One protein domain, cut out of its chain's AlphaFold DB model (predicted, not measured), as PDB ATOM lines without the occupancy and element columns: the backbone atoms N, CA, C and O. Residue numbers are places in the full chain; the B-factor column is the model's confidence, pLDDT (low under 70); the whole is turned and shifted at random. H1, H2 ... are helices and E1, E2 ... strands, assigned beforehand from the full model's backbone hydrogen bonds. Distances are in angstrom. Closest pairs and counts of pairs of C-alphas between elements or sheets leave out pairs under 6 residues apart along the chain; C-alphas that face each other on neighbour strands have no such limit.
ATOM      1  N   ASP A   4      19.504 -23.319 -62.436       91.88
ATOM      2  CA  ASP A   4      19.277 -24.540 -61.680       91.88
ATOM      3  C   ASP A   4      18.036 -24.373 -60.823       91.88
ATOM      4  O   ASP A   4      17.832 -23.341 -60.180       91.88
ATOM      5  N   TYR A   5      17.200 -25.401 -60.830       93.94
ATOM      6  CA  TYR A   5      16.013 -25.460 -60.000       93.94
ATOM      7  C   TYR A   5      16.258 -26.496 -58.916       93.94
ATOM      8  O   TYR A   5      16.476 -27.675 -59.200       93.94
ATOM      9  N   TYR A   6      16.206 -26.040 -57.676       94.94
ATOM     10  CA  TYR A   6      16.354 -26.861 -56.491       94.94
ATOM     11  C   TYR A   6      14.991 -27.082 -55.848       94.94
ATOM     12  O   TYR A   6      14.249 -26.134 -55.586       94.94
ATOM     13  N   ARG A   7      14.661 -28.339 -55.567       95.25
ATOM     14  CA  ARG A   7      13.508 -28.720 -54.760       95.25
ATOM     15  C   ARG A   7      13.919 -28.793 -53.296       95.25
ATOM     16  O   ARG A   7      14.844 -29.524 -52.941       95.25
ATOM     17  N   ILE A   8      13.182 -28.084 -52.451       95.56
ATOM     18  CA  ILE A   8      13.330 -28.110 -50.998       95.56
ATOM     19  C   ILE A   8      12.278 -29.059 -50.430       95.56
ATOM     20  O   ILE A   8      11.087 -28.843 -50.612       95.56
ATOM     21  N   THR A   9      12.696 -30.112 -49.739       94.62
ATOM     22  CA  THR A   9      11.777 -31.057 -49.089       94.62
ATOM     23  C   THR A   9      12.007 -31.021 -47.591       94.62
ATOM     24  O   THR A   9      13.130 -31.183 -47.122       94.62
ATOM     25  N   ARG A  10      10.950 -30.785 -46.816       94.31
ATOM     26  CA  ARG A  10      11.024 -30.825 -45.354       94.31
ATOM     27  C   ARG A  10      11.076 -32.283 -44.895       94.31
ATOM     28  O   ARG A  10      10.143 -33.030 -45.165       94.31
ATOM     29  N   VAL A  11      12.152 -32.666 -44.211       92.75
ATOM     30  CA  VAL A  11      12.352 -34.026 -43.681       92.75
ATOM     31  C   VAL A  11      11.835 -34.118 -42.247       92.75
ATOM     32  O   VAL A  11      11.164 -35.078 -41.885       92.75
ATOM     33  N   THR A  12      12.104 -33.094 -41.433       92.81
ATOM     34  CA  THR A  12      11.648 -33.006 -40.036       92.81
ATOM     35  C   THR A  12      11.130 -31.600 -39.718       92.81
ATOM     36  O   THR A  12      11.034 -30.731 -40.587       92.81
ATOM     37  N   GLY A  13      10.803 -31.334 -38.450       89.81
ATOM     38  CA  GLY A  13      10.445 -29.993 -37.987       89.81
ATOM     39  C   GLY A  13      11.488 -28.918 -38.332       89.81
ATOM     40  O   GLY A  13      11.102 -27.795 -38.653       89.81
ATOM     41  N   THR A  14      12.771 -29.276 -38.327       93.38
ATOM     42  CA  THR A  14      13.918 -28.358 -38.424       93.38
ATOM     43  C   THR A  14      14.913 -28.739 -39.521       93.38
ATOM     44  O   THR A  14      15.845 -27.985 -39.786       93.38
ATOM     45  N   THR A  15      14.725 -29.878 -40.189       95.62
ATOM     46  CA  THR A  15      15.639 -30.395 -41.215       95.62
ATOM     47  C   THR A  15      14.975 -30.428 -42.587       95.62
ATOM     48  O   THR A  15      13.836 -30.879 -42.741       95.62
ATOM     49  N   TYR A  16      15.725 -30.011 -43.603       96.19
ATOM     50  CA  TYR A  16      15.314 -29.954 -45.000       96.19
ATOM     51  C   TYR A  16      16.356 -30.645 -45.880       96.19
ATOM     52  O   TYR A  16      17.554 -30.531 -45.639       96.19
ATOM     53  N   SER A  17      15.911 -31.337 -46.923       96.19
ATOM     54  CA  SER A  17      16.764 -31.885 -47.977       96.19
ATOM     55  C   SER A  17      16.590 -31.079 -49.260       96.19
ATOM     56  O   SER A  17      15.462 -30.763 -49.649       96.19
ATOM     57  N   ILE A  18      17.693 -30.786 -49.936       96.12
ATOM     58  CA  ILE A  18      17.738 -30.013 -51.178       96.12
ATOM     59  C   ILE A  18      18.207 -30.940 -52.293       96.12
ATOM     60  O   ILE A  18      19.247 -31.570 -52.154       96.12
ATOM     61  N   SER A  19      17.455 -31.023 -53.384       95.62
ATOM     62  CA  SER A  19      17.771 -31.836 -54.574       95.62
ATOM     63  C   SER A  19      17.573 -30.992 -55.828       95.62
ATOM     64  O   SER A  19      16.869 -29.982 -55.772       95.62
ATOM     65  N   LEU A  20      18.173 -31.369 -56.954       93.56
ATOM     66  CA  LEU A  20      17.842 -30.739 -58.233       93.56
ATOM     67  C   LEU A  20      16.463 -31.220 -58.700       93.56
ATOM     68  O   LEU A  20      16.034 -32.330 -58.408       93.56
ATOM     69  N   THR A  21      15.735 -30.416 -59.470       92.06
ATOM     70  CA  THR A  21      14.478 -30.900 -60.072       92.06
ATOM     71  C   THR A  21      14.719 -31.942 -61.163       92.06
ATOM     72  O   THR A  21      13.825 -32.731 -61.458       92.06
ATOM     73  N   THR A  22      15.919 -31.958 -61.748       91.69
ATOM     74  CA  THR A  22      16.341 -32.925 -62.769       91.69
ATOM     75  C   THR A  22      16.903 -34.220 -62.186       91.69
ATOM     76  O   THR A  22      16.987 -35.207 -62.909       91.69
ATOM     77  N   ASP A  23      17.294 -34.225 -60.908       90.88
ATOM     78  CA  ASP A  23      17.812 -35.392 -60.188       90.88
ATOM     79  C   ASP A  23      17.350 -35.338 -58.727       90.88
ATOM     80  O   ASP A  23      17.741 -34.452 -57.966       90.88
ATOM     81  N   ALA A  24      16.515 -36.303 -58.344       88.19
ATOM     82  CA  ALA A  24      15.920 -36.377 -57.015       88.19
ATOM     83  C   ALA A  24      16.917 -36.769 -55.910       88.19
ATOM     84  O   ALA A  24      16.549 -36.738 -54.734       88.19
ATOM     85  N   THR A  25      18.153 -37.133 -56.259       91.75
ATOM     86  CA  THR A  25      19.210 -37.408 -55.285       91.75
ATOM     87  C   THR A  25      19.478 -36.148 -54.453       91.75
ATOM     88  O   THR A  25      19.783 -35.092 -55.016       91.75
ATOM     89  N   PRO A  26      19.342 -36.198 -53.114       91.50
ATOM     90  CA  PRO A  26      19.627 -35.035 -52.289       91.50
ATOM     91  C   PRO A  26      21.098 -34.615 -52.428       91.50
ATOM     92  O   PRO A  26      21.996 -35.446 -52.469       91.50
ATOM     93  N   LEU A  27      21.341 -33.313 -52.517       93.69
ATOM     94  CA  LEU A  27      22.674 -32.715 -52.601       93.69
ATOM     95  C   LEU A  27      23.078 -32.088 -51.273       93.69
ATOM     96  O   LEU A  27      24.222 -32.202 -50.845       93.69
ATOM     97  N   TYR A  28      22.120 -31.438 -50.612       95.75
ATOM     98  CA  TYR A  28      22.360 -30.754 -49.350       95.75
ATOM     99  C   TYR A  28      21.319 -31.124 -48.311       95.75
ATOM    100  O   TYR A  28      20.136 -31.309 -48.614       95.75
ATOM    101  N   ARG A  29      21.759 -31.139 -47.057       96.00
ATOM    102  CA  ARG A  29      20.891 -31.134 -45.884       96.00
ATOM    103  C   ARG A  29      20.996 -29.768 -45.219       96.00
ATOM    104  O   ARG A  29      22.095 -29.311 -44.931       96.00
ATOM    105  N   VAL A  30      19.866 -29.125 -44.960       97.12
ATOM    106  CA  VAL A  30      19.797 -27.856 -44.229       97.12
ATOM    107  C   VAL A  30      19.142 -28.103 -42.883       97.12
ATOM    108  O   VAL A  30      18.051 -28.665 -42.815       97.12
ATOM    109  N   GLU A  31      19.798 -27.674 -41.819       96.94
ATOM    110  CA  GLU A  31      19.282 -27.715 -40.456       96.94
ATOM    111  C   GLU A  31      19.031 -26.286 -39.979       96.94
ATOM    112  O   GLU A  31      19.854 -25.394 -40.193       96.94
ATOM    113  N   VAL A  32      17.863 -26.065 -39.379       97.00
ATOM    114  CA  VAL A  32      17.394 -24.761 -38.909       97.00
ATOM    115  C   VAL A  32      17.004 -24.879 -37.445       97.00
ATOM    116  O   VAL A  32      15.978 -25.478 -37.117       97.00
ATOM    117  N   ASP A  33      17.783 -24.266 -36.562       95.75
ATOM    118  CA  ASP A  33      17.399 -24.103 -35.168       95.75
ATOM    119  C   ASP A  33      16.529 -22.846 -35.014       95.75
ATOM    120  O   ASP A  33      16.940 -21.695 -35.201       95.75
ATOM    121  N   THR A  34      15.264 -23.095 -34.687       92.25
ATOM    122  CA  THR A  34      14.235 -22.062 -34.541       92.25
ATOM    123  C   THR A  34      14.288 -21.344 -33.191       92.25
ATOM    124  O   THR A  34      13.544 -20.375 -32.990       92.25
ATOM    125  N   HIS A  35      15.153 -21.782 -32.267       92.62
ATOM    126  CA  HIS A  35      15.339 -21.129 -30.982       92.62
ATOM    127  C   HIS A  35      15.969 -19.731 -31.176       92.62
ATOM    128  O   HIS A  35      16.973 -19.589 -31.880       92.62
ATOM    129  N   PRO A  36      15.435 -18.657 -30.555       88.44
ATOM    130  CA  PRO A  36      15.946 -17.296 -30.763       88.44
ATOM    131  C   PRO A  36      17.429 -17.110 -30.413       88.44
ATOM    132  O   PRO A  36      18.101 -16.292 -31.039       88.44
ATOM    133  N   ALA A  37      17.923 -17.868 -29.431       92.12
ATOM    134  CA  ALA A  37      19.312 -17.839 -28.970       92.12
ATOM    135  C   ALA A  37      20.236 -18.850 -29.680       92.12
ATOM    136  O   ALA A  37      21.375 -19.009 -29.257       92.12
ATOM    137  N   ALA A  38      19.760 -19.552 -30.714       92.88
ATOM    138  CA  ALA A  38      20.578 -20.518 -31.439       92.88
ATOM    139  C   ALA A  38      21.711 -19.841 -32.223       92.88
ATOM    140  O   ALA A  38      21.471 -18.891 -32.979       92.88
ATOM    141  N   ASP A  39      22.927 -20.362 -32.060       92.75
ATOM    142  CA  ASP A  39      24.122 -19.929 -32.778       92.75
ATOM    143  C   ASP A  39      25.041 -21.133 -33.078       92.75
ATOM    144  O   ASP A  39      25.638 -21.683 -32.152       92.75
ATOM    145  N   PRO A  40      25.174 -21.560 -34.345       93.88
ATOM    146  CA  PRO A  40      24.504 -21.006 -35.518       93.88
ATOM    147  C   PRO A  40      23.008 -21.339 -35.579       93.88
ATOM    148  O   PRO A  40      22.563 -22.373 -35.098       93.88
ATOM    149  N   ALA A  41      22.227 -20.473 -36.224       96.06
ATOM    150  CA  ALA A  41      20.791 -20.695 -36.401       96.06
ATOM    151  C   ALA A  41      20.481 -21.578 -37.618       96.06
ATOM    152  O   ALA A  41      19.453 -22.246 -37.657       96.06
ATOM    153  N   ILE A  42      21.338 -21.545 -38.644       97.81
ATOM    154  CA  ILE A  42      21.171 -22.337 -39.868       97.81
ATOM    155  C   ILE A  42      22.507 -22.941 -40.254       97.81
ATOM    156  O   ILE A  42      23.520 -22.237 -40.278       97.81
ATOM    157  N   GLN A  43      22.490 -24.214 -40.628       96.81
ATOM    158  CA  GLN A  43      23.652 -24.940 -41.119       96.81
ATOM    159  C   GLN A  43      23.289 -25.721 -42.381       96.81
ATOM    160  O   GLN A  43      22.227 -26.331 -42.469       96.81
ATOM    161  N   VAL A  44      24.176 -25.686 -43.372       96.81
ATOM    162  CA  VAL A  44      24.063 -26.442 -44.622       96.81
ATOM    163  C   VAL A  44      25.170 -27.480 -44.637       96.81
ATOM    164  O   VAL A  44      26.332 -27.127 -44.469       96.81
ATOM    165  N   PHE A  45      24.820 -28.732 -44.883       95.19
ATOM    166  CA  PHE A  45      25.731 -29.865 -44.929       95.19
ATOM    167  C   PHE A  45      25.701 -30.518 -46.306       95.19
ATOM    168  O   PHE A  45      24.674 -30.511 -46.992       95.19
ATOM    169  N   ASP A  46      26.828 -31.123 -46.669       91.94
ATOM    170  CA  ASP A  46      26.835 -32.216 -47.640       91.94
ATOM    171  C   ASP A  46      26.124 -33.434 -47.022       91.94
ATOM    172  O   ASP A  46      26.027 -33.541 -45.799       91.94
ATOM    173  N   LEU A  47      25.652 -34.382 -47.827       84.31
ATOM    174  CA  LEU A  47      25.024 -35.598 -47.301       84.31
ATOM    175  C   LEU A  47      25.978 -36.468 -46.485       84.31
ATOM    176  O   LEU A  47      25.555 -37.135 -45.543       84.31
ATOM    177  N   PHE A  48      27.250 -36.477 -46.872       83.75
ATOM    178  CA  PHE A  48      28.247 -37.387 -46.312       83.75
ATOM    179  C   PHE A  48      29.224 -36.693 -45.360       83.75
ATOM    180  O   PHE A  48      29.933 -37.369 -44.618       83.75
ATOM    181  N   ASN A  49      29.276 -35.358 -45.378       83.88
ATOM    182  CA  ASN A  49      30.199 -34.593 -44.549       83.88
ATOM    183  C   ASN A  49      29.482 -34.075 -43.291       83.88
ATOM    184  O   ASN A  49      28.539 -33.290 -43.419       83.88
ATOM    185  N   PRO A  50      29.928 -34.458 -42.080       86.31
ATOM    186  CA  PRO A  50      29.349 -33.940 -40.843       86.31
ATOM    187  C   PRO A  50      29.680 -32.462 -40.598       86.31
ATOM    188  O   PRO A  50      29.038 -31.830 -39.763       86.31
ATOM    189  N   LEU A  51      30.671 -31.900 -41.296       90.44
ATOM    190  CA  LEU A  51      31.045 -30.499 -41.162       90.44
ATOM    191  C   LEU A  51      30.142 -29.607 -42.027       90.44
ATOM    192  O   LEU A  51      29.881 -29.929 -43.192       90.44
ATOM    193  N   PRO A  52      29.670 -28.468 -41.488       93.25
ATOM    194  CA  PRO A  52      28.828 -27.553 -42.241       93.25
ATOM    195  C   PRO A  52      29.620 -26.928 -43.396       93.25
ATOM    196  O   PRO A  52      30.710 -26.403 -43.207       93.25
ATOM    197  N   LEU A  53      29.038 -26.936 -44.592       94.50
ATOM    198  CA  LEU A  53      29.538 -26.237 -45.777       94.50
ATOM    199  C   LEU A  53      29.216 -24.740 -45.736       94.50
ATOM    200  O   LEU A  53      29.978 -23.911 -46.231       94.50
ATOM    201  N   ALA A  54      28.058 -24.394 -45.174       95.94
ATOM    202  CA  ALA A  54      27.639 -23.016 -44.986       95.94
ATOM    203  C   ALA A  54      26.852 -22.854 -43.689       95.94
ATOM    204  O   ALA A  54      26.292 -23.804 -43.144       95.94
ATOM    205  N   THR A  55      26.836 -21.639 -43.156       97.12
ATOM    206  CA  THR A  55      26.265 -21.352 -41.843       97.12
ATOM    207  C   THR A  55      25.730 -19.928 -41.785       97.12
ATOM    208  O   THR A  55      26.343 -19.019 -42.342       97.12
ATOM    209  N   ALA A  56      24.608 -19.716 -41.097       97.06
ATOM    210  CA  ALA A  56      24.124 -18.387 -40.743       97.06
ATOM    211  C   ALA A  56      23.993 -18.226 -39.230       97.06
ATOM    212  O   ALA A  56      23.430 -19.075 -38.535       97.06
ATOM    213  N   ARG A  57      24.462 -17.080 -38.745       95.50
ATOM    214  CA  ARG A  57      24.302 -16.615 -37.368       95.50
ATOM    215  C   ARG A  57      23.334 -15.448 -37.398       95.50
ATOM    216  O   ARG A  57      23.516 -14.526 -38.195       95.50
ATOM    217  N   LEU A  58      22.289 -15.497 -36.578       94.25
ATOM    218  CA  LEU A  58      21.177 -14.551 -36.651       94.25
ATOM    219  C   LEU A  58      20.968 -13.828 -35.324       94.25
ATOM    220  O   LEU A  58      21.107 -14.400 -34.246       94.25
ATOM    221  N   SER A  59      20.559 -12.567 -35.411       90.69
ATOM    222  CA  SER A  59      20.066 -11.822 -34.255       90.69
ATOM    223  C   SER A  59      18.789 -12.480 -33.691       90.69
ATOM    224  O   SER A  59      17.968 -12.990 -34.467       90.69
ATOM    225  N   PRO A  60      18.582 -12.509 -32.360       90.69
ATOM    226  CA  PRO A  60      19.376 -11.866 -31.304       90.69
ATOM    227  C   PRO A  60      20.555 -12.680 -30.752       90.69
ATOM    228  O   PRO A  60      21.279 -12.145 -29.920       90.69
ATOM    229  N   ALA A  61      20.771 -13.929 -31.181       91.69
ATOM    230  CA  ALA A  61      21.883 -14.750 -30.682       91.69
ATOM    231  C   ALA A  61      23.255 -14.091 -30.931       91.69
ATOM    232  O   ALA A  61      24.160 -14.181 -30.108       91.69
ATOM    233  N   VAL A  62      23.368 -13.354 -32.041       91.62
ATOM    234  CA  VAL A  62      24.493 -12.460 -32.343       91.62
ATOM    235  C   VAL A  62      24.027 -11.022 -32.562       91.62
ATOM    236  O   VAL A  62      22.899 -10.773 -32.993       91.62
ATOM    237  N   ILE A  63      24.919 -10.057 -32.319       89.44
ATOM    238  CA  ILE A  63      24.635  -8.630 -32.549       89.44
ATOM    239  C   ILE A  63      24.393  -8.372 -34.042       89.44
ATOM    240  O   ILE A  63      23.366  -7.818 -34.427       89.44
ATOM    241  N   ASN A  64      25.327  -8.819 -34.887       90.31
ATOM    242  CA  ASN A  64      25.264  -8.655 -36.335       90.31
ATOM    243  C   ASN A  64      25.017 -10.010 -36.990       90.31
ATOM    244  O   ASN A  64      25.816 -10.933 -36.829       90.31
ATOM    245  N   SER A  65      23.924 -10.120 -37.747       94.06
ATOM    246  CA  SER A  65      23.643 -11.349 -38.490       94.06
ATOM    247  C   SER A  65      24.672 -11.518 -39.609       94.06
ATOM    248  O   SER A  65      25.034 -10.554 -40.289       94.06
ATOM    249  N   THR A  66      25.172 -12.735 -39.787       95.69
ATOM    250  CA  THR A  66      26.247 -13.044 -40.738       95.69
ATOM    251  C   THR A  66      26.033 -14.407 -41.379       95.69
ATOM    252  O   THR A  66      25.364 -15.276 -40.821       95.69
ATOM    253  N   THR A  67      26.609 -14.598 -42.563       96.12
ATOM    254  CA  THR A  67      26.646 -15.891 -43.255       96.12
ATOM    255  C   THR A  67      28.075 -16.264 -43.610       96.12
ATOM    256  O   THR A  67      28.877 -15.398 -43.950       96.12
ATOM    257  N   CYS A  68      28.406 -17.545 -43.543       94.81
ATOM    258  CA  CYS A  68      29.686 -18.087 -43.968       94.81
ATOM    259  C   CYS A  68      29.434 -19.221 -44.959       94.81
ATOM    260  O   CYS A  68      28.569 -20.057 -44.728       94.81
ATOM    261  N   THR A  69      30.168 -19.230 -46.069       91.56
ATOM    262  CA  THR A  69      30.108 -20.270 -47.119       91.56
ATOM    263  C   THR A  69      31.474 -20.884 -47.395       91.56
ATOM    264  O   THR A  69      31.611 -21.721 -48.281       91.56
ATOM    265  N   ARG A  70      32.501 -20.396 -46.695       85.44
ATOM    266  CA  ARG A  70      33.883 -20.823 -46.840       85.44
ATOM    267  C   ARG A  70      34.320 -21.385 -45.506       85.44
ATOM    268  O   ARG A  70      34.657 -20.611 -44.618       85.44
ATOM    269  N   ASP A  71      34.261 -22.705 -45.422       79.44
ATOM    270  CA  ASP A  71      34.728 -23.512 -44.299       79.44
ATOM    271  C   ASP A  71      34.341 -22.960 -42.908       79.44
ATOM    272  O   ASP A  71      35.203 -22.523 -42.146       79.44
ATOM    273  N   PRO A  72      33.035 -22.934 -42.566       81.31
ATOM    274  CA  PRO A  72      32.554 -22.419 -41.282       81.31
ATOM    275  C   PRO A  72      33.178 -23.076 -40.041       81.31
ATOM    276  O   PRO A  72      33.150 -22.466 -38.974       81.31
ATOM    277  N   ALA A  73      33.688 -24.306 -40.169       78.62
ATOM    278  CA  ALA A  73      34.288 -25.084 -39.086       78.62
ATOM    279  C   ALA A  73      35.826 -25.175 -39.163       78.62
ATOM    280  O   ALA A  73      36.423 -25.815 -38.300       78.62
ATOM    281  N   GLY A  74      36.455 -24.573 -40.176       79.50
ATOM    282  CA  GLY A  74      37.904 -24.597 -40.362       79.50
ATOM    283  C   GLY A  74      38.618 -23.334 -39.886       79.50
ATOM    284  O   GLY A  74      38.051 -22.481 -39.204       79.50
ATOM    285  N   ASP A  75      39.885 -23.205 -40.279       74.56
ATOM    286  CA  ASP A  75      40.819 -22.234 -39.688       74.56
ATOM    287  C   ASP A  75      40.636 -20.787 -40.176       74.56
ATOM    288  O   ASP A  75      41.147 -19.850 -39.562       74.56
ATOM    289  N   ASN A  76      39.932 -20.570 -41.293       82.31
ATOM    290  CA  ASN A  76      39.755 -19.235 -41.873       82.31
ATOM    291  C   ASN A  76      38.333 -19.003 -42.419       82.31
ATOM    292  O   ASN A  76      38.148 -18.842 -43.636       82.31
ATOM    293  N   PRO A  77      37.315 -18.988 -41.538       88.38
ATOM    294  CA  PRO A  77      35.938 -18.794 -41.948       88.38
ATOM    295  C   PRO A  77      35.723 -17.354 -42.416       88.38
ATOM    296  O   PRO A  77      35.954 -16.388 -41.683       88.38
ATOM    297  N   LYS A  78      35.214 -17.187 -43.641       90.25
ATOM    298  CA  LYS A  78      34.864 -15.857 -44.160       90.25
ATOM    299  C   LYS A  78      33.407 -15.522 -43.849       90.25
ATOM    300  O   LYS A  78      32.501 -15.931 -44.579       90.25
ATOM    301  N   TRP A  79      33.185 -14.770 -42.774       92.69
ATOM    302  CA  TRP A  79      31.865 -14.271 -42.384       92.69
ATOM    303  C   TRP A  79      31.494 -13.016 -43.176       92.69
ATOM    304  O   TRP A  79      32.201 -12.011 -43.147       92.69
ATOM    305  N   ARG A  80      30.362 -13.069 -43.876       93.62
ATOM    306  CA  ARG A  80      29.807 -11.964 -44.661       93.62
ATOM    307  C   ARG A  80      28.590 -11.378 -43.947       93.62
ATOM    308  O   ARG A  80      27.763 -12.145 -43.445       93.62
ATOM    309  N   PRO A  81      28.463 -10.044 -43.884       92.69
ATOM    310  CA  PRO A  81      27.355  -9.395 -43.200       92.69
ATOM    311  C   PRO A  81      26.025  -9.698 -43.891       92.69
ATOM    312  O   PRO A  81      25.929  -9.676 -45.116       92.69
ATOM    313  N   LEU A  82      24.993  -9.926 -43.080       91.31
ATOM    314  CA  LEU A  82      23.611 -10.084 -43.506       91.31
ATOM    315  C   LEU A  82      22.775  -9.013 -42.789       91.31
ATOM    316  O   LEU A  82      22.402  -9.151 -41.625       91.31
ATOM    317  N   SER A  83      22.519  -7.896 -43.471       89.12
ATOM    318  CA  SER A  83      21.734  -6.781 -42.938       89.12
ATOM    319  C   SER A  83      20.245  -7.089 -43.058       89.12
ATOM    320  O   SER A  83      19.597  -6.817 -44.073       89.12
ATOM    321  N   LEU A  84      19.715  -7.675 -41.988       79.62
ATOM    322  CA  LEU A  84      18.312  -8.045 -41.854       79.62
ATOM    323  C   LEU A  84      17.562  -6.895 -41.196       79.62
ATOM    324  O   LEU A  84      17.543  -6.748 -39.973       79.62
ATOM    325  N   ARG A  85      17.002  -6.011 -42.020       70.88
ATOM    326  CA  ARG A  85      16.345  -4.804 -41.522       70.88
ATOM    327  C   ARG A  85      14.953  -5.151 -41.018       70.88
ATOM    328  O   ARG A  85      14.054  -5.429 -41.796       70.88
ATOM    329  N   LEU A  86      14.744  -5.056 -39.710       61.62
ATOM    330  CA  LEU A  86      13.442  -5.336 -39.093       61.62
ATOM    331  C   LEU A  86      12.332  -4.370 -39.555       61.62
ATOM    332  O   LEU A  86      11.165  -4.759 -39.597       61.62
ATOM    333  N   SER A  87      12.690  -3.133 -39.917       59.75
ATOM    334  CA  SER A  87      11.757  -2.077 -40.334       59.75
ATOM    335  C   SER A  87      11.402  -2.094 -41.822       59.75
ATOM    336  O   SER A  87      10.446  -1.431 -42.224       59.75
ATOM    337  N   THR A  88      12.135  -2.838 -42.655       63.16
ATOM    338  CA  THR A  88      11.899  -2.896 -44.104       63.16
ATOM    339  C   THR A  88      11.819  -4.336 -44.585       63.16
ATOM    340  O   THR A  88      12.462  -5.217 -44.043       63.16
ATOM    341  N   PHE A  89      11.080  -4.601 -45.659       70.81
ATOM    342  CA  PHE A  89      11.071  -5.934 -46.283       70.81
ATOM    343  C   PHE A  89      12.342  -6.233 -47.097       70.81
ATOM    344  O   PHE A  89      12.486  -7.329 -47.627       70.81
ATOM    345  N   LEU A  90      13.246  -5.257 -47.210       77.69
ATOM    346  CA  LEU A  90      14.501  -5.367 -47.942       77.69
ATOM    347  C   LEU A  90      15.613  -5.823 -47.001       77.69
ATOM    348  O   LEU A  90      15.886  -5.168 -45.992       77.69
ATOM    349  N   ASN A  91      16.272  -6.913 -47.373       86.69
ATOM    350  CA  ASN A  91      17.415  -7.469 -46.668       86.69
ATOM    351  C   ASN A  91      18.637  -7.392 -47.581       86.69
ATOM    352  O   ASN A  91      18.550  -7.744 -48.756       86.69
ATOM    353  N   TYR A  92      19.770  -6.933 -47.059       89.06
ATOM    354  CA  TYR A  92      20.989  -6.753 -47.849       89.06
ATOM    355  C   TYR A  92      22.056  -7.742 -47.408       89.06
ATOM    356  O   TYR A  92      22.213  -7.999 -46.216       89.06
ATOM    357  N   SER A  93      22.796  -8.280 -48.364       91.31
ATOM    358  CA  SER A  93      23.890  -9.207 -48.096       91.31
ATOM    359  C   SER A  93      25.020  -9.025 -49.098       91.31
ATOM    360  O   SER A  93      24.944  -8.204 -50.014       91.31
ATOM    361  N   ILE A  94      26.066  -9.823 -48.923       92.12
ATOM    362  CA  ILE A  94      27.165  -9.969 -49.868       92.12
ATOM    363  C   ILE A  94      27.233 -11.429 -50.314       92.12
ATOM    364  O   ILE A  94      27.179 -12.342 -49.485       92.12
ATOM    365  N   LEU A  95      27.376 -11.654 -51.620       92.00
ATOM    366  CA  LEU A  95      27.651 -12.970 -52.192       92.00
ATOM    367  C   LEU A  95      28.974 -12.969 -52.964       92.00
ATOM    368  O   LEU A  95      29.250 -12.012 -53.693       92.00
ATOM    369  N   PRO A  96      29.795 -14.024 -52.827       90.94
ATOM    370  CA  PRO A  96      30.894 -14.274 -53.749       90.94
ATOM    371  C   PRO A  96      30.316 -14.769 -55.078       90.94
ATOM    372  O   PRO A  96      29.475 -15.661 -55.082       90.94
ATOM    373  N   ILE A  97      30.752 -14.204 -56.202       88.81
ATOM    374  CA  ILE A  97      30.311 -14.612 -57.541       88.81
ATOM    375  C   ILE A  97      31.543 -14.819 -58.417       88.81
ATOM    376  O   ILE A  97      32.385 -13.930 -58.539       88.81
ATOM    377  N   VAL A  98      31.645 -15.980 -59.058       85.62
ATOM    378  CA  VAL A  98      32.604 -16.204 -60.146       85.62
ATOM    379  C   VAL A  98      32.005 -15.630 -61.429       85.62
ATOM    380  O   VAL A  98      31.050 -16.171 -61.970       85.62
ATOM    381  N   VAL A  99      32.523 -14.498 -61.904       77.44
ATOM    382  CA  VAL A  99      32.028 -13.871 -63.150       77.44
ATOM    383  C   VAL A  99      32.722 -14.453 -64.381       77.44
ATOM    384  O   VAL A  99      32.111 -14.575 -65.439       77.44
ATOM    385  N   ILE A 100      33.992 -14.837 -64.234       78.62
ATOM    386  CA  ILE A 100      34.815 -15.424 -65.290       78.62
ATOM    387  C   ILE A 100      35.332 -16.774 -64.776       78.62
ATOM    388  O   ILE A 100      35.990 -16.798 -63.731       78.62
ATOM    389  N   PRO A 101      35.055 -17.897 -65.464       78.06
ATOM    390  CA  PRO A 101      35.591 -19.200 -65.082       78.06
ATOM    391  C   PRO A 101      37.120 -19.172 -64.937       78.06
ATOM    392  O   PRO A 101      37.817 -18.622 -65.785       78.06
ATOM    393  N   GLY A 102      37.639 -19.758 -63.855       79.38
ATOM    394  CA  GLY A 102      39.075 -19.769 -63.543       79.38
ATOM    395  C   GLY A 102      39.592 -18.522 -62.812       79.38
ATOM    396  O   GLY A 102      40.729 -18.526 -62.348       79.38
ATOM    397  N   VAL A 103      38.768 -17.481 -62.650       84.12
ATOM    398  CA  VAL A 103      39.105 -16.284 -61.864       84.12
ATOM    399  C   VAL A 103      38.549 -16.410 -60.446       84.12
ATOM    400  O   VAL A 103      37.531 -17.066 -60.211       84.12
ATOM    401  N   GLN A 104      39.223 -15.779 -59.481       84.44
ATOM    402  CA  GLN A 104      38.764 -15.760 -58.094       84.44
ATOM    403  C   GLN A 104      37.364 -15.125 -57.968       84.44
ATOM    404  O   GLN A 104      37.055 -14.169 -58.688       84.44
ATOM    405  N   PRO A 105      36.515 -15.616 -57.043       86.75
ATOM    406  CA  PRO A 105      35.208 -15.019 -56.796       86.75
ATOM    407  C   PRO A 105      35.334 -13.565 -56.337       86.75
ATOM    408  O   PRO A 105      36.142 -13.249 -55.462       86.75
ATOM    409  N   ILE A 106      34.482 -12.696 -56.872       89.00
ATOM    410  CA  ILE A 106      34.379 -11.299 -56.439       89.00
ATOM    411  C   ILE A 106      33.159 -11.118 -55.549       89.00
ATOM    412  O   ILE A 106      32.110 -11.722 -55.770       89.00
ATOM    413  N   GLU A 107      33.286 -10.268 -54.538       90.50
ATOM    414  CA  GLU A 107      32.176  -9.965 -53.644       90.50
ATOM    415  C   GLU A 107      31.247  -8.930 -54.268       90.50
ATOM    416  O   GLU A 107      31.677  -7.928 -54.855       90.50
ATOM    417  N   ARG A 108      29.949  -9.213 -54.182       89.19
ATOM    418  CA  ARG A 108      28.895  -8.378 -54.741       89.19
ATOM    419  C   ARG A 108      27.784  -8.175 -53.733       89.19
ATOM    420  O   ARG A 108      27.361  -9.121 -53.070       89.19
ATOM    421  N   TYR A 109      27.318  -6.935 -53.648       90.56
ATOM    422  CA  TYR A 109      26.155  -6.587 -52.851       90.56
ATOM    423  C   TYR A 109      24.898  -7.122 -53.520       90.56
ATOM    424  O   TYR A 109      24.726  -7.027 -54.737       90.56
ATOM    425  N   VAL A 110      24.029  -7.705 -52.710       91.50
ATOM    426  CA  VAL A 110      22.777  -8.294 -53.165       91.50
ATOM    427  C   VAL A 110      21.642  -7.900 -52.235       91.50
ATOM    428  O   VAL A 110      21.844  -7.657 -51.041       91.50
ATOM    429  N   ARG A 111      20.436  -7.853 -52.791       92.25
ATOM    430  CA  ARG A 111      19.211  -7.498 -52.083       92.25
ATOM    431  C   ARG A 111      18.206  -8.634 -52.189       92.25
ATOM    432  O   ARG A 111      17.758  -8.975 -53.281       92.25
ATOM    433  N   TRP A 112      17.817  -9.159 -51.037       92.00
ATOM    434  CA  TRP A 112      16.669 -10.037 -50.871       92.00
ATOM    435  C   TRP A 112      15.417  -9.203 -50.611       92.00
ATOM    436  O   TRP A 112      15.403  -8.349 -49.719       92.00
ATOM    437  N   GLN A 113      14.351  -9.474 -51.355       90.19
ATOM    438  CA  GLN A 113      13.052  -8.845 -51.141       90.19
ATOM    439  C   GLN A 113      11.909  -9.822 -51.430       90.19
ATOM    440  O   GLN A 113      12.040 -10.663 -52.318       90.19
ATOM    441  N   PRO A 114      10.772  -9.716 -50.730       87.56
ATOM    442  CA  PRO A 114       9.554 -10.399 -51.131       87.56
ATOM    443  C   PRO A 114       9.108  -9.972 -52.531       87.56
ATOM    444  O   PRO A 114       9.160  -8.783 -52.854       87.56
ATOM    445  N   ARG A 115       8.602 -10.915 -53.336       84.69
ATOM    446  CA  ARG A 115       8.038 -10.621 -54.668       84.69
ATOM    447  C   ARG A 115       6.894  -9.604 -54.586       84.69
ATOM    448  O   ARG A 115       6.745  -8.735 -55.439       84.69
ATOM    449  N   THR A 116       6.084  -9.706 -53.536       81.19
ATOM    450  CA  THR A 116       5.075  -8.713 -53.155       81.19
ATOM    451  C   THR A 116       5.113  -8.527 -51.640       81.19
ATOM    452  O   THR A 116       5.587  -9.403 -50.923       81.19
ATOM    453  N   LYS A 117       4.577  -7.414 -51.118       74.75
ATOM    454  CA  LYS A 117       4.607  -7.100 -49.671       74.75
ATOM    455  C   LYS A 117       3.995  -8.183 -48.770       74.75
ATOM    456  O   LYS A 117       4.310  -8.226 -47.585       74.75
ATOM    457  N   THR A 118       3.105  -9.010 -49.310       75.50
ATOM    458  CA  THR A 118       2.391 -10.068 -48.584       75.50
ATOM    459  C   THR A 118       2.858 -11.474 -48.956       75.50
ATOM    460  O   THR A 118       2.412 -12.433 -48.330       75.50
ATOM    461  N   SER A 119       3.734 -11.617 -49.954       80.69
ATOM    462  CA  SER A 119       4.182 -12.925 -50.427       80.69
ATOM    463  C   SER A 119       5.279 -13.510 -49.536       80.69
ATOM    464  O   SER A 119       6.134 -12.792 -49.018       80.69
ATOM    465  N   SER A 120       5.260 -14.834 -49.386       81.62
ATOM    466  CA  SER A 120       6.368 -15.627 -48.843       81.62
ATOM    467  C   SER A 120       7.458 -15.910 -49.884       81.62
ATOM    468  O   SER A 120       8.520 -16.415 -49.522       81.62
ATOM    469  N   HIS A 121       7.211 -15.596 -51.160       90.12
ATOM    470  CA  HIS A 121       8.179 -15.753 -52.243       90.12
ATOM    471  C   HIS A 121       9.234 -14.657 -52.165       90.12
ATOM    472  O   HIS A 121       8.901 -13.480 -51.997       90.12
ATOM    473  N   LEU A 122      10.497 -15.037 -52.325       91.19
ATOM    474  CA  LEU A 122      11.643 -14.140 -52.232       91.19
ATOM    475  C   LEU A 122      12.357 -14.044 -53.574       91.19
ATOM    476  O   LEU A 122      12.500 -15.029 -54.292       91.19
ATOM    477  N   GLU A 123      12.874 -12.864 -53.871       93.62
ATOM    478  CA  GLU A 123      13.737 -12.610 -55.014       93.62
ATOM    479  C   GLU A 123      15.069 -12.044 -54.536       93.62
ATOM    480  O   GLU A 123      15.117 -11.189 -53.645       93.62
ATOM    481  N   LEU A 124      16.143 -12.516 -55.158       93.38
ATOM    482  CA  LEU A 124      17.501 -12.061 -54.929       93.38
ATOM    483  C   LEU A 124      17.994 -11.285 -56.143       93.38
ATOM    484  O   LEU A 124      18.167 -11.852 -57.223       93.38
ATOM    485  N   TRP A 125      18.289 -10.011 -55.936       92.38
ATOM    486  CA  TRP A 125      18.767  -9.103 -56.971       92.38
ATOM    487  C   TRP A 125      20.216  -8.701 -56.703       92.38
ATOM    488  O   TRP A 125      20.579  -8.385 -55.569       92.38
ATOM    489  N   LEU A 126      21.046  -8.709 -57.745       89.19
ATOM    490  CA  LEU A 126      22.364  -8.084 -57.729       89.19
ATOM    491  C   LEU A 126      22.186  -6.572 -57.636       89.19
ATOM    492  O   LEU A 126      21.456  -5.996 -58.440       89.19
ATOM    493  N   GLN A 127      22.869  -5.943 -56.686       81.56
ATOM    494  CA  GLN A 127      22.900  -4.495 -56.572       81.56
ATOM    495  C   GLN A 127      24.159  -3.975 -57.269       81.56
ATOM    496  O   GLN A 127      25.280  -4.250 -56.833       81.56
ATOM    497  N   GLU A 128      23.980  -3.233 -58.357       63.78
ATOM    498  CA  GLU A 128      25.078  -2.488 -58.974       63.78
ATOM    499  C   GLU A 128      25.367  -1.205 -58.171       63.78
ATOM    500  O   GLU A 128      24.471  -0.682 -57.495       63.78
ATOM    501  N   PRO A 129      26.620  -0.714 -58.157       54.69
ATOM    502  CA  PRO A 129      26.956   0.512 -57.446       54.69
ATOM    503  C   PRO A 129      26.093   1.673 -57.948       54.69
ATOM    504  O   PRO A 129      25.923   1.876 -59.145       54.69
ATOM    505  N   ASP A 145      19.155  -4.107 -62.572       69.88
ATOM    506  CA  ASP A 145      19.012  -5.002 -61.421       69.88
ATOM    507  C   ASP A 145      18.956  -6.441 -61.974       69.88
ATOM    508  O   ASP A 145      18.055  -6.807 -62.737       69.88
ATOM    509  N   LEU A 146      19.980  -7.245 -61.679       85.88
ATOM    510  CA  LEU A 146      20.110  -8.587 -62.238       85.88
ATOM    511  C   LEU A 146      19.526  -9.586 -61.253       85.88
ATOM    512  O   LEU A 146      20.052  -9.763 -60.157       85.88
ATOM    513  N   LEU A 147      18.464 -10.279 -61.650       89.38
ATOM    514  CA  LEU A 147      17.913 -11.347 -60.831       89.38
ATOM    515  C   LEU A 147      18.880 -12.540 -60.792       89.38
ATOM    516  O   LEU A 147      19.254 -13.100 -61.829       89.38
ATOM    517  N   LEU A 148      19.264 -12.925 -59.580       92.25
ATOM    518  CA  LEU A 148      20.204 -14.006 -59.304       92.25
ATOM    519  C   LEU A 148      19.505 -15.276 -58.820       92.25
ATOM    520  O   LEU A 148      19.939 -16.369 -59.177       92.25
ATOM    521  N   ALA A 149      18.448 -15.147 -58.016       94.38
ATOM    522  CA  ALA A 149      17.706 -16.291 -57.501       94.38
ATOM    523  C   ALA A 149      16.255 -15.945 -57.138       94.38
ATOM    524  O   ALA A 149      15.936 -14.784 -56.869       94.38
ATOM    525  N   ARG A 150      15.386 -16.960 -57.092       94.44
ATOM    526  CA  ARG A 150      14.008 -16.860 -56.590       94.44
ATOM    527  C   ARG A 150      13.667 -18.040 -55.700       94.44
ATOM    528  O   ARG A 150      13.911 -19.175 -56.086       94.44
ATOM    529  N   TYR A 151      13.035 -17.778 -54.566       93.62
ATOM    530  CA  TYR A 151      12.398 -18.791 -53.735       93.62
ATOM    531  C   TYR A 151      10.881 -18.667 -53.847       93.62
ATOM    532  O   TYR A 151      10.338 -17.588 -53.610       93.62
ATOM    533  N   GLY A 152      10.208 -19.766 -54.178       88.56
ATOM    534  CA  GLY A 152       8.782 -19.778 -54.474       88.56
ATOM    535  C   GLY A 152       8.503 -19.215 -55.867       88.56
ATOM    536  O   GLY A 152       8.677 -18.025 -56.132       88.56
ATOM    537  N   ILE A 153       8.090 -20.085 -56.788       83.56
ATOM    538  CA  ILE A 153       7.852 -19.723 -58.190       83.56
ATOM    539  C   ILE A 153       6.363 -19.878 -58.475       83.56
ATOM    540  O   ILE A 153       5.775 -20.913 -58.186       83.56
ATOM    541  N   GLY A 154       5.738 -18.852 -59.044       75.69
ATOM    542  CA  GLY A 154       4.324 -18.891 -59.413       75.69
ATOM    543  C   GLY A 154       4.091 -18.265 -60.778       75.69
ATOM    544  O   GLY A 154       4.680 -17.218 -61.081       75.69
ATOM    545  N   GLY A 155       3.221 -18.894 -61.567       71.38
ATOM    546  CA  GLY A 155       2.825 -18.469 -62.908       71.38
ATOM    547  C   GLY A 155       1.345 -18.745 -63.184       71.38
ATOM    548  O   GLY A 155       0.585 -19.093 -62.281       71.38
ATOM    549  N   MET A 156       0.914 -18.564 -64.434       71.81
ATOM    550  CA  MET A 156      -0.479 -18.816 -64.815       71.81
ATOM    551  C   MET A 156      -0.819 -20.299 -64.622       71.81
ATOM    552  O   MET A 156      -0.341 -21.149 -65.365       71.81
ATOM    553  N   GLY A 157      -1.637 -20.594 -63.609       72.38
ATOM    554  CA  GLY A 157      -2.133 -21.940 -63.319       72.38
ATOM    555  C   GLY A 157      -1.203 -22.836 -62.496       72.38
ATOM    556  O   GLY A 157      -1.537 -24.004 -62.316       72.38
ATOM    557  N   PHE A 158      -0.073 -22.336 -61.974       81.88
ATOM    558  CA  PHE A 158       0.800 -23.138 -61.106       81.88
ATOM    559  C   PHE A 158       1.472 -22.328 -59.991       81.88
ATOM    560  O   PHE A 158       1.815 -21.153 -60.159       81.88
ATOM    561  N   THR A 159       1.723 -23.001 -58.869       80.62
ATOM    562  CA  THR A 159       2.559 -22.522 -57.765       80.62
ATOM    563  C   THR A 159       3.543 -23.613 -57.355       80.62
ATOM    564  O   THR A 159       3.217 -24.797 -57.308       80.62
ATOM    565  N   ALA A 160       4.776 -23.209 -57.084       83.69
ATOM    566  CA  ALA A 160       5.874 -24.062 -56.670       83.69
ATOM    567  C   ALA A 160       6.575 -23.411 -55.472       83.69
ATOM    568  O   ALA A 160       7.646 -22.814 -55.589       83.69
ATOM    569  N   ASP A 161       5.926 -23.499 -54.310       84.06
ATOM    570  CA  ASP A 161       6.314 -22.765 -53.097       84.06
ATOM    571  C   ASP A 161       7.608 -23.278 -52.450       84.06
ATOM    572  O   ASP A 161       8.245 -22.555 -51.692       84.06
ATOM    573  N   GLN A 162       8.019 -24.508 -52.767       89.69
ATOM    574  CA  GLN A 162       9.229 -25.151 -52.238       89.69
ATOM    575  C   GLN A 162      10.310 -25.343 -53.310       89.69
ATOM    576  O   GLN A 162      11.052 -26.327 -53.303       89.69
ATOM    577  N   MET A 163      10.379 -24.413 -54.261       93.00
ATOM    578  CA  MET A 163      11.419 -24.389 -55.284       93.00
ATOM    579  C   MET A 163      12.306 -23.161 -55.135       93.00
ATOM    580  O   MET A 163      11.824 -22.057 -54.879       93.00
ATOM    581  N   LEU A 164      13.604 -23.373 -55.320       94.56
ATOM    582  CA  LEU A 164      14.619 -22.336 -55.367       94.56
ATOM    583  C   LEU A 164      15.259 -22.352 -56.759       94.56
ATOM    584  O   LEU A 164      15.929 -23.306 -57.137       94.56
ATOM    585  N   GLU A 165      15.020 -21.304 -57.532       94.62
ATOM    586  CA  GLU A 165      15.676 -21.046 -58.812       94.62
ATOM    587  C   GLU A 165      16.970 -20.280 -58.543       94.62
ATOM    588  O   GLU A 165      16.928 -19.213 -57.933       94.62
ATOM    589  N   ILE A 166      18.112 -20.783 -59.013       94.44
ATOM    590  CA  ILE A 166      19.418 -20.130 -58.890       94.44
ATOM    591  C   ILE A 166      20.026 -19.969 -60.280       94.44
ATOM    592  O   ILE A 166      20.083 -20.905 -61.075       94.44
ATOM    593  N   ARG A 167      20.505 -18.768 -60.597       90.94
ATOM    594  CA  ARG A 167      21.230 -18.511 -61.843       90.94
ATOM    595  C   ARG A 167      22.546 -19.295 -61.869       90.94
ATOM    596  O   ARG A 167      23.362 -19.166 -60.958       90.94
ATOM    597  N   ARG A 168      22.804 -20.037 -62.952       85.44
ATOM    598  CA  ARG A 168      24.083 -20.742 -63.133       85.44
ATOM    599  C   ARG A 168      25.267 -19.791 -63.285       85.44
ATOM    600  O   ARG A 168      25.135 -18.679 -63.796       85.44
ATOM    601  N   GLY A 169      26.446 -20.295 -62.919       78.94
ATOM    602  CA  GLY A 169      27.735 -19.672 -63.226       78.94
ATOM    603  C   GLY A 169      28.420 -18.961 -62.061       78.94
ATOM    604  O   GLY A 169      29.584 -18.628 -62.195       78.94
ATOM    605  N   GLY A 170      27.766 -18.786 -60.906       81.00
ATOM    606  CA  GLY A 170      28.381 -18.099 -59.759       81.00
ATOM    607  C   GLY A 170      29.391 -18.926 -58.949       81.00
ATOM    608  O   GLY A 170      30.094 -18.362 -58.114       81.00
ATOM    609  N   GLY A 171      29.493 -20.236 -59.195       88.81
ATOM    610  CA  GLY A 171      30.340 -21.167 -58.439       88.81
ATOM    611  C   GLY A 171      29.669 -21.732 -57.177       88.81
ATOM    612  O   GLY A 171      28.565 -21.339 -56.810       88.81
ATOM    613  N   ARG A 172      30.343 -22.669 -56.494       89.69
ATOM    614  CA  ARG A 172      29.783 -23.380 -55.324       89.69
ATOM    615  C   ARG A 172      29.507 -22.457 -54.134       89.69
ATOM    616  O   ARG A 172      28.457 -22.562 -53.514       89.69
ATOM    617  N   GLU A 173      30.422 -21.538 -53.817       91.25
ATOM    618  CA  GLU A 173      30.205 -20.588 -52.712       91.25
ATOM    619  C   GLU A 173      29.008 -19.662 -52.967       91.25
ATOM    620  O   GLU A 173      28.295 -19.319 -52.028       91.25
ATOM    621  N   PHE A 174      28.777 -19.275 -54.226       93.56
ATOM    622  CA  PHE A 174      27.600 -18.500 -54.606       93.56
ATOM    623  C   PHE A 174      26.320 -19.284 -54.320       93.56
ATOM    624  O   PHE A 174      25.439 -18.778 -53.634       93.56
ATOM    625  N   GLU A 175      26.241 -20.525 -54.799       94.38
ATOM    626  CA  GLU A 175      25.081 -21.396 -54.603       94.38
ATOM    627  C   GLU A 175      24.780 -21.631 -53.119       94.38
ATOM    628  O   GLU A 175      23.656 -21.399 -52.668       94.38
ATOM    629  N   LEU A 176      25.799 -22.009 -52.341       94.69
ATOM    630  CA  LEU A 176      25.683 -22.180 -50.892       94.69
ATOM    631  C   LEU A 176      25.258 -20.879 -50.202       94.69
ATOM    632  O   LEU A 176      24.466 -20.905 -49.262       94.69
ATOM    633  N   GLY A 177      25.761 -19.740 -50.682       94.94
ATOM    634  CA  GLY A 177      25.398 -18.416 -50.195       94.94
ATOM    635  C   GLY A 177      23.935 -18.075 -50.452       94.94
ATOM    636  O   GLY A 177      23.253 -17.616 -49.540       94.94
ATOM    637  N   VAL A 178      23.432 -18.339 -51.659       95.62
ATOM    638  CA  VAL A 178      22.010 -18.166 -51.988       95.62
ATOM    639  C   VAL A 178      21.151 -19.054 -51.093       95.62
ATOM    640  O   VAL A 178      20.191 -18.566 -50.499       95.62
ATOM    641  N   LEU A 179      21.519 -20.330 -50.953       95.62
ATOM    642  CA  LEU A 179      20.778 -21.295 -50.148       95.62
ATOM    643  C   LEU A 179      20.709 -20.861 -48.678       95.62
ATOM    644  O   LEU A 179      19.618 -20.689 -48.135       95.62
ATOM    645  N   VAL A 180      21.856 -20.620 -48.035       96.56
ATOM    646  CA  VAL A 180      21.899 -20.274 -46.607       96.56
ATOM    647  C   VAL A 180      21.217 -18.931 -46.321       96.56
ATOM    648  O   VAL A 180      20.529 -18.788 -45.309       96.56
ATOM    649  N   GLN A 181      21.343 -17.953 -47.225       95.69
ATOM    650  CA  GLN A 181      20.689 -16.654 -47.070       95.69
ATOM    651  C   GLN A 181      19.172 -16.736 -47.255       95.69
ATOM    652  O   GLN A 181      18.455 -16.060 -46.521       95.69
ATOM    653  N   ALA A 182      18.671 -17.571 -48.173       95.19
ATOM    654  CA  ALA A 182      17.234 -17.779 -48.348       95.19
ATOM    655  C   ALA A 182      16.593 -18.295 -47.049       95.19
ATOM    656  O   ALA A 182      15.643 -17.692 -46.549       95.19
ATOM    657  N   PHE A 183      17.177 -19.334 -46.440       95.44
ATOM    658  CA  PHE A 183      16.727 -19.840 -45.139       95.44
ATOM    659  C   PHE A 183      16.853 -18.783 -44.031       95.44
ATOM    660  O   PHE A 183      15.940 -18.644 -43.219       95.44
ATOM    661  N   ALA A 184      17.933 -17.994 -44.015       94.88
ATOM    662  CA  ALA A 184      18.150 -16.946 -43.012       94.88
ATOM    663  C   ALA A 184      17.097 -15.838 -43.069       94.88
ATOM    664  O   ALA A 184      16.573 -15.418 -42.034       94.88
ATOM    665  N   VAL A 185      16.762 -15.384 -44.276       93.19
ATOM    666  CA  VAL A 185      15.722 -14.376 -44.495       93.19
ATOM    667  C   VAL A 185      14.351 -14.927 -44.100       93.19
ATOM    668  O   VAL A 185      13.600 -14.240 -43.406       93.19
ATOM    669  N   SER A 186      14.035 -16.170 -44.476       91.75
ATOM    670  CA  SER A 186      12.775 -16.819 -44.095       91.75
ATOM    671  C   SER A 186      12.642 -17.023 -42.582       91.75
ATOM    672  O   SER A 186      11.578 -16.762 -42.021       91.75
ATOM    673  N   GLU A 187      13.711 -17.435 -41.898       92.25
ATOM    674  CA  GLU A 187      13.705 -17.634 -40.446       92.25
ATOM    675  C   GLU A 187      13.534 -16.311 -39.690       92.25
ATOM    676  O   GLU A 187      12.787 -16.231 -38.716       92.25
ATOM    677  N   ILE A 188      14.152 -15.228 -40.161       89.00
ATOM    678  CA  ILE A 188      13.964 -13.905 -39.555       89.00
ATOM    679  C   ILE A 188      12.555 -13.368 -39.781       89.00
ATOM    680  O   ILE A 188      11.974 -12.785 -38.861       89.00
ATOM    681  N   ASP A 189      11.968 -13.604 -40.954       88.19
ATOM    682  CA  ASP A 189      10.559 -13.290 -41.180       88.19
ATOM    683  C   ASP A 189       9.644 -14.079 -40.227       88.19
ATOM    684  O   ASP A 189       8.730 -13.499 -39.630       88.19
ATOM    685  N   ARG A 190       9.930 -15.368 -39.993       89.00
ATOM    686  CA  ARG A 190       9.214 -16.192 -39.007       89.00
ATOM    687  C   ARG A 190       9.355 -15.634 -37.587       89.00
ATOM    688  O   ARG A 190       8.344 -15.451 -36.913       89.00
ATOM    689  N   ARG A 191      10.577 -15.313 -37.137       88.12
ATOM    690  CA  ARG A 191      10.837 -14.702 -35.814       88.12
ATOM    691  C   ARG A 191      10.077 -13.383 -35.648       88.12
ATOM    692  O   ARG A 191       9.512 -13.122 -34.588       88.12
ATOM    693  N   ARG A 192      10.018 -12.568 -36.705       84.62
ATOM    694  CA  ARG A 192       9.265 -11.306 -36.731       84.62
ATOM    695  C   ARG A 192       7.761 -11.531 -36.586       84.62
ATOM    696  O   ARG A 192       7.127 -10.838 -35.794       84.62
ATOM    697  N   LYS A 193       7.195 -12.472 -37.342       84.44
ATOM    698  CA  LYS A 193       5.770 -12.834 -37.264       84.44
ATOM    699  C   LYS A 193       5.404 -13.339 -35.866       84.44
ATOM    700  O   LYS A 193       4.517 -12.764 -35.239       84.44
ATOM    701  N   ALA A 194       6.220 -14.241 -35.313       85.19
ATOM    702  CA  ALA A 194       6.064 -14.751 -33.951       85.19
ATOM    703  C   ALA A 194       6.107 -13.639 -32.885       85.19
ATOM    704  O   ALA A 194       5.259 -13.611 -31.997       85.19
ATOM    705  N   LYS A 195       7.037 -12.675 -32.988       81.88
ATOM    706  CA  LYS A 195       7.103 -11.523 -32.064       81.88
ATOM    707  C   LYS A 195       5.869 -10.618 -32.153       81.88
ATOM    708  O   LYS A 195       5.462 -10.038 -31.152       81.88
ATOM    709  N   ASN A 196       5.285 -10.494 -33.341       79.06
ATOM    710  CA  ASN A 196       4.104  -9.668 -33.589       79.06
ATOM    711  C   ASN A 196       2.775 -10.409 -33.335       79.06
ATOM    712  O   ASN A 196       1.721  -9.844 -33.623       79.06
ATOM    713  N   GLY A 197       2.812 -11.652 -32.831       64.00
ATOM    714  CA  GLY A 197       1.619 -12.457 -32.547       64.00
ATOM    715  C   GLY A 197       0.818 -12.856 -33.791       64.00
ATOM    716  O   GLY A 197      -0.397 -13.018 -33.695       64.00
TER     717      GLY A 197
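This is residues 4 to 129 and 145 to 197 of the 198 residues of an uncharacterized protein of Pseudogymnoascus sp. VKM F-4517 (FW-2822) (UniProt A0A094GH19). Twelve antiparallel strands ring round into one closed barrel, and a single long helix, H1, runs through the inside of it, so that the sheet wraps round the helix. The wall follows the chain order, E1 to E12 and back to E1; sharp bends in E11 and E12 turn the tip of their hairpin away from the ring, and E1 to E10 form a meander, each strand the antiparallel neighbour of the one before. The printed part has 179 residues, with twelve named strands in a row and then one named helix, and its class is mixed, helices and strands. It is compact, with a radius of gyration of the C-alphas of 15.4 A and spans of 48 by 42 by 39 A.

In the barrel wall, E1, residues 4 to 10, has E2, residues 15 to 20, on one side and E12, residues 158 to 167, on the other side. N 7 and O 19 are 2.8 A apart in the hairpin of E1 and E2, and N 6 and O 164 are 2.8 A apart where E12 and E1 close the ring. E3, residues 26 to 32, is antiparallel to E2, with N 16 and O 30 at 2.8 A. E4, residues 42 to 46, follows, with N 31 and O 43 at 2.9 A. E5, residues 52 to 57, is next, with N 44 and O 54 at 2.8 A. E6, residues 66 to 68, pairs with E5 through N 55 and O 68, 2.8 A. E7, residues 79 to 84, is staggered: its residues 79 to 81 pair with E6, with N 67 and O 80 at 2.9 A, and its residues 82 to 84 with E8, residues 91 to 97, with N 83 and O 92 at 2.8 A. E9, residues 106 to 114, makes a hairpin with E8, with N 93 and O 110 at 2.9 A. E10, residues 122 to 126, pairs with E9 through N 111 and O 125, 2.8 A. E11, residues 146 to 155, pairs with E10 through N 124 and O 149, 2.8 A, and with E12 through N 150 and O 165, 2.9 A. E11 bends by 94 degrees at residue 152 and E12 by 87 degrees at residue 162. H1, residues 172 to 195, is inside the barrel, and the sheet curls round its residues 172 to 189. It stands up from the sheet, its line rising 74 degrees out of the local plane. The closest C-alphas of H1 and E8 are those of Phe 174 and Pro 96, 5.4 A apart; those of H1 and E5 are Leu 176 and Ala 54, 6.3 A apart. Every O i to N i+4 pair in H1 is within hydrogen-bond range. E1 and E7 are apart, as are E4 and E10.

E1 begins at C-alpha 4, (19.277, -24.540, -61.680). E9 is 25.4 A long from first to last C-alpha, E12 21.0 A, E11 19.9 A and E1 19.3 A; E6 is 6.9 A. H1 is 34.6 A long, from C-alpha 172 at (29.783, -23.380, -55.324) to C-alpha 195 at (7.103, -11.523, -32.064).

The two C-alphas farthest apart are those of Gly 102 and Gly 197, at 49.2 A. Residues 130 to 144 are not printed, and C-alphas 129 and 145 are 10.5 A apart across this cut, which lies in the link from E10 to E11. Of the links that are printed whole, none is long. The mean pLDDT of the printed part is 88.3; residues 86 to 88, 128 to 129, 145 and 197 are under 70.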